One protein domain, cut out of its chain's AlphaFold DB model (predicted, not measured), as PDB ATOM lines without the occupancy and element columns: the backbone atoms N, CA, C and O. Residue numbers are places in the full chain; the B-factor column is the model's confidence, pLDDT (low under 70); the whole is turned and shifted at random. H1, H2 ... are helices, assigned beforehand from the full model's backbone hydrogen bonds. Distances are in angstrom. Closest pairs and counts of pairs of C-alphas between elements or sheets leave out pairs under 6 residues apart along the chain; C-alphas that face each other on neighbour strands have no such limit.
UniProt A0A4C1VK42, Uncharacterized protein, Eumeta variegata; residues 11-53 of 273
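What this domain is: This is residues 11 to 53 of the 273 residues of an uncharacterized protein of Eumeta variegata (UniProt A0A4C1VK42). Two helices stand crosswise, roughly as a T: H2 runs out sideways from the middle of H1, and the loop of residues 28 to 36 folds back from the end of H1 to the start of H2. The helices meet over a small area, and residues 45 to 53 stick out. The printed part has 43 residues with two named helices, H1 then H2, and no named strand: all helix. It is only just compact, close to loose, with a radius of gyration of the C-alphas of 10.9 A and spans of 31 by 26 by 16 A.

How they stand to each other: H1, residues 11 to 27, and H2, residues 37 to 51, only just touch, with 3 pairs of C-alphas within 8 A. The closest C-alphas are those of Tyr 19 and Leu 40, 7.1 A apart. H1 touches with residues 19 to 23 alone, H2 with residues 40 to 43 alone. Their lines are about perpendicular, at 89 degrees. Every O i to N i+4 pair is within hydrogen-bond range in H2, and 12 of 13 in H1.

Where its parts are: H1 begins at C-alpha 11 (6.657, -54.230, 6.169) and is 25.7 A long. H2 is 21.4 A long and ends at C-alpha 51 (20.699, -38.229, 20.036).

The domain as a whole: The C-alphas farthest apart, those of His 33 and Asp 53, are 32.1 A apart. The printed part has no cut, and the link is short. The pLDDT is under 70 in residues 11 to 16, 30 to 33 and 50 to 53.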
ATOM      1  N   GLN A  11       7.354 -54.089   4.890       56.53
ATOM      2  CA  GLN A  11       6.657 -54.230   6.169       56.53
ATOM      3  C   GLN A  11       7.358 -53.544   7.357       56.53
ATOM      4  O   GLN A  11       6.694 -52.992   8.227       56.53
ATOM      5  N   SER A  12       8.695 -53.492   7.384       57.72
ATOM      6  CA  SER A  12       9.410 -52.834   8.485       57.72
ATOM      7  C   SER A  12       9.377 -51.307   8.388       57.72
ATOM      8  O   SER A  12       9.645 -50.632   9.375       57.72
ATOM      9  N   GLN A  13       9.093 -50.743   7.206       60.75
ATOM     10  CA  GLN A  13       8.963 -49.291   7.053       60.75
ATOM     11  C   GLN A  13       7.602 -48.785   7.539       60.75
ATOM     12  O   GLN A  13       7.564 -47.765   8.218       60.75
ATOM     13  N   SER A  14       6.515 -49.521   7.276       67.19
ATOM     14  CA  SER A  14       5.178 -49.173   7.782       67.19
ATOM     15  C   SER A  14       5.068 -49.285   9.303       67.19
ATOM     16  O   SER A  14       4.352 -48.520   9.937       67.19
ATOM     17  N   GLU A  15       5.803 -50.210   9.927       69.38
ATOM     18  CA  GLU A  15       5.818 -50.295  11.392       69.38
ATOM     19  C   GLU A  15       6.490 -49.070  12.027       69.38
ATOM     20  O   GLU A  15       6.025 -48.583  13.052       69.38
ATOM     21  N   LEU A  16       7.538 -48.520  11.405       68.25
ATOM     22  CA  LEU A  16       8.251 -47.349  11.924       68.25
ATOM     23  C   LEU A  16       7.406 -46.070  11.877       68.25
ATOM     24  O   LEU A  16       7.461 -45.291  12.828       68.25
ATOM     25  N   SER A  17       6.608 -45.866  10.820       72.69
ATOM     26  CA  SER A  17       5.696 -44.713  10.751       72.69
ATOM     27  C   SER A  17       4.637 -44.768  11.849       72.69
ATOM     28  O   SER A  17       4.332 -43.744  12.455       72.69
ATOM     29  N   ASN A  18       4.141 -45.966  12.173       77.19
ATOM     30  CA  ASN A  18       3.141 -46.142  13.226       77.19
ATOM     31  C   ASN A  18       3.695 -45.796  14.617       77.19
ATOM     32  O   ASN A  18       2.981 -45.211  15.427       77.19
ATOM     33  N   TYR A  19       4.968 -46.102  14.900       75.44
ATOM     34  CA  TYR A  19       5.594 -45.724  16.175       75.44
ATOM     35  C   TYR A  19       5.871 -44.222  16.286       75.44
ATOM     36  O   TYR A  19       5.788 -43.681  17.386       75.44
ATOM     37  N   ALA A  20       6.188 -43.553  15.173       76.50
ATOM     38  CA  ALA A  20       6.382 -42.106  15.159       76.50
ATOM     39  C   ALA A  20       5.066 -41.359  15.436       76.50
ATOM     40  O   ALA A  20       5.044 -40.467  16.276       76.50
ATOM     41  N   ALA A  21       3.966 -41.775  14.799       79.00
ATOM     42  CA  ALA A  21       2.641 -41.198  15.042       79.00
ATOM     43  C   ALA A  21       2.175 -41.423  16.491       79.00
ATOM     44  O   ALA A  21       1.855 -40.469  17.194       79.00
ATOM     45  N   ALA A  22       2.271 -42.662  16.986       73.44
ATOM     46  CA  ALA A  22       1.866 -43.003  18.350       73.44
ATOM     47  C   ALA A  22       2.662 -42.260  19.440       73.44
ATOM     48  O   ALA A  22       2.200 -42.127  20.570       73.44
ATOM     49  N   HIS A  23       3.876 -41.804  19.133       76.56
ATOM     50  CA  HIS A  23       4.665 -40.990  20.050       76.56
ATOM     51  C   HIS A  23       4.135 -39.552  20.162       76.56
ATOM     52  O   HIS A  23       4.106 -38.998  21.260       76.56
ATOM     53  N   GLU A  24       3.715 -38.950  19.049       79.94
ATOM     54  CA  GLU A  24       3.114 -37.613  19.070       79.94
ATOM     55  C   GLU A  24       1.745 -37.631  19.764       79.94
ATOM     56  O   GLU A  24       1.458 -36.737  20.556       79.94
ATOM     57  N   ASP A  25       0.974 -38.706  19.605       77.62
ATOM     58  CA  ASP A  25      -0.273 -38.933  20.348       77.62
ATOM     59  C   ASP A  25      -0.042 -38.952  21.876       77.62
ATOM     60  O   ASP A  25      -0.720 -38.263  22.641       77.62
ATOM     61  N   VAL A  26       1.005 -39.651  22.337       77.00
ATOM     62  CA  VAL A  26       1.385 -39.680  23.764       77.00
ATOM     63  C   VAL A  26       1.739 -38.298  24.293       77.00
ATOM     64  O   VAL A  26       1.357 -37.963  25.414       77.00
ATOM     65  N   LYS A  27       2.452 -37.484  23.508       76.94
ATOM     66  CA  LYS A  27       2.756 -36.097  23.893       76.94
ATOM     67  C   LYS A  27       1.501 -35.238  23.999       76.94
ATOM     68  O   LYS A  27       1.447 -34.358  24.849       76.94
ATOM     69  N   GLN A  28       0.510 -35.493  23.151       80.69
ATOM     70  CA  GLN A  28      -0.776 -34.797  23.171       80.69
ATOM     71  C   GLN A  28      -1.715 -35.310  24.277       80.69
ATOM     72  O   GLN A  28      -2.820 -34.797  24.428       80.69
ATOM     73  N   GLY A  29      -1.285 -36.300  25.070       73.94
ATOM     74  CA  GLY A  29      -2.088 -36.886  26.141       73.94
ATOM     75  C   GLY A  29      -3.232 -37.762  25.631       73.94
ATOM     76  O   GLY A  29      -4.133 -38.096  26.402       73.94
ATOM     77  N   THR A  30      -3.222 -38.145  24.349       68.38
ATOM     78  CA  THR A  30      -4.235 -39.040  23.796       68.38
ATOM     79  C   THR A  30      -3.899 -40.492  24.154       68.38
ATOM     80  O   THR A  30      -2.747 -40.933  24.187       68.38
ATOM     81  N   SER A  31      -4.937 -41.238  24.530       56.09
ATOM     82  CA  SER A  31      -4.847 -42.633  24.972       56.09
ATOM     83  C   SER A  31      -4.197 -43.521  23.898       56.09
ATOM     84  O   SER A  31      -4.696 -43.617  22.778       56.09
ATOM     85  N   LEU A  32      -3.114 -44.221  24.263       62.44
ATOM     86  CA  LEU A  32      -2.415 -45.220  23.440       62.44
ATOM     87  C   LEU A  32      -3.295 -46.458  23.181       62.44
ATOM     88  O   LEU A  32      -3.094 -47.524  23.770       62.44
ATOM     89  N   HIS A  33      -4.263 -46.364  22.275       59.16
ATOM     90  CA  HIS A  33      -5.002 -47.539  21.827       59.16
ATOM     91  C   HIS A  33      -4.193 -48.311  20.774       59.16
ATOM     92  O   HIS A  33      -4.099 -47.921  19.617       59.16
ATOM     93  N   GLY A  34      -3.608 -49.442  21.182       70.50
ATOM     94  CA  GLY A  34      -3.123 -50.480  20.259       70.50
ATOM     95  C   GLY A  34      -1.607 -50.636  20.130       70.50
ATOM     96  O   GLY A  34      -1.155 -51.615  19.537       70.50
ATOM     97  N   VAL A  35      -0.799 -49.754  20.726       71.38
ATOM     98  CA  VAL A  35       0.665 -49.904  20.713       71.38
ATOM     99  C   VAL A  35       1.144 -50.546  22.009       71.38
ATOM    100  O   VAL A  35       0.865 -50.077  23.110       71.38
ATOM    101  N   ASN A  36       1.904 -51.637  21.893       80.00
ATOM    102  CA  ASN A  36       2.495 -52.293  23.054       80.00
ATOM    103  C   ASN A  36       3.453 -51.323  23.773       80.00
ATOM    104  O   ASN A  36       4.482 -50.930  23.217       80.00
ATOM    105  N   ARG A  37       3.148 -50.989  25.034       76.69
ATOM    106  CA  ARG A  37       3.955 -50.113  25.905       76.69
ATOM    107  C   ARG A  37       5.443 -50.486  25.919       76.69
ATOM    108  O   ARG A  37       6.306 -49.612  25.936       76.69
ATOM    109  N   MET A  38       5.766 -51.780  25.859       76.88
ATOM    110  CA  MET A  38       7.153 -52.259  25.840       76.88
ATOM    111  C   MET A  38       7.882 -51.970  24.524       76.88
ATOM    112  O   MET A  38       9.110 -51.859  24.523       76.88
ATOM    113  N   SER A  39       7.158 -51.871  23.411       75.62
ATOM    114  CA  SER A  39       7.720 -51.471  22.118       75.62
ATOM    115  C   SER A  39       8.018 -49.973  22.099       75.62
ATOM    116  O   SER A  39       9.111 -49.583  21.696       75.62
ATOM    117  N   LEU A  40       7.115 -49.148  22.644       79.44
ATOM    118  CA  LEU A  40       7.324 -47.702  22.773       79.44
ATOM    119  C   LEU A  40       8.537 -47.375  23.662       79.44
ATOM    120  O   LEU A  40       9.411 -46.611  23.267       79.44
ATOM    121  N   LEU A  41       8.669 -48.039  24.815       80.56
ATOM    122  CA  LEU A  41       9.837 -47.877  25.695       80.56
ATOM    123  C   LEU A  41      11.158 -48.340  25.056       80.56
ATOM    124  O   LEU A  41      12.232 -47.909  25.478       80.56
ATOM    125  N   ARG A  42      11.118 -49.257  24.080       79.50
ATOM    126  CA  ARG A  42      12.306 -49.631  23.295       79.50
ATOM    127  C   ARG A  42      12.635 -48.581  22.242       79.50
ATOM    128  O   ARG A  42      13.814 -48.321  22.033       79.50
ATOM    129  N   TYR A  43      11.620 -47.995  21.610       81.38
ATOM    130  CA  TYR A  43      11.797 -46.897  20.665       81.38
ATOM    131  C   TYR A  43      12.420 -45.675  21.350       81.38
ATOM    132  O   TYR A  43      13.457 -45.209  20.890       81.38
ATOM    133  N   LEU A  44      11.878 -45.250  22.498       81.00
ATOM    134  CA  LEU A  44      12.396 -44.117  23.279       81.00
ATOM    135  C   LEU A  44      13.867 -44.313  23.662       81.00
ATOM    136  O   LEU A  44      14.717 -43.539  23.240       81.00
ATOM    137  N   ARG A  45      14.204 -45.439  24.307       83.75
ATOM    138  CA  ARG A  45      15.601 -45.761  24.659       83.75
ATOM    139  C   ARG A  45      16.547 -45.795  23.461       83.75
ATOM    140  O   ARG A  45      17.728 -45.500  23.603       83.75
ATOM    141  N   LYS A  46      16.061 -46.225  22.294       80.25
ATOM    142  CA  LYS A  46      16.876 -46.290  21.079       80.25
ATOM    143  C   LYS A  46      17.064 -44.911  20.447       80.25
ATOM    144  O   LYS A  46      18.119 -44.676  19.872       80.25
ATOM    145  N   ARG A  47      16.065 -44.034  20.556       79.56
ATOM    146  CA  ARG A  47      16.116 -42.650  20.082       79.56
ATOM    147  C   ARG A  47      17.038 -41.801  20.946       79.56
ATOM    148  O   ARG A  47      17.910 -41.140  20.406       79.56
ATOM    149  N   ASP A  48      16.902 -41.883  22.265       80.19
ATOM    150  CA  ASP A  48      17.722 -41.083  23.181       80.19
ATOM    151  C   ASP A  48      19.206 -41.447  23.040       80.19
ATOM    152  O   ASP A  48      20.060 -40.574  22.971       80.19
ATOM    153  N   LYS A  49      19.500 -42.736  22.822       75.81
ATOM    154  CA  LYS A  49      20.848 -43.213  22.497       75.81
ATOM    155  C   LYS A  49      21.374 -42.739  21.134       75.81
ATOM    156  O   LYS A  49      22.579 -42.693  20.951       75.81
ATOM    157  N   ALA A  50      20.498 -42.443  20.175       66.31
ATOM    158  CA  ALA A  50      20.906 -41.899  18.880       66.31
ATOM    159  C   ALA A  50      21.205 -40.393  18.966       66.31
ATOM    160  O   ALA A  50      22.121 -39.929  18.300       66.31
ATOM    161  N   ASN A  51      20.486 -39.662  19.824       66.88
ATOM    162  CA  ASN A  51      20.699 -38.229  20.036       66.88
ATOM    163  C   ASN A  51      22.037 -37.920  20.735       66.88
ATOM    164  O   ASN A  51      22.584 -36.839  20.547       66.88
ATOM    165  N   GLU A  52      22.585 -38.856  21.518       65.94
ATOM    166  CA  GLU A  52      23.910 -38.701  22.142       65.94
ATOM    167  C   GLU A  52      25.069 -38.712  21.121       65.94
ATOM    168  O   GLU A  52      26.133 -38.167  21.406       65.94
ATOM    169  N   ASP A  53      24.861 -39.262  19.917       58.97
ATOM    170  CA  ASP A  53      25.887 -39.365  18.867       58.97
ATOM    171  C   ASP A  53      25.829 -38.205  17.834       58.97
ATOM    172  O   ASP A  53      26.643 -38.147  16.904       58.97
TER     173      ASP A  53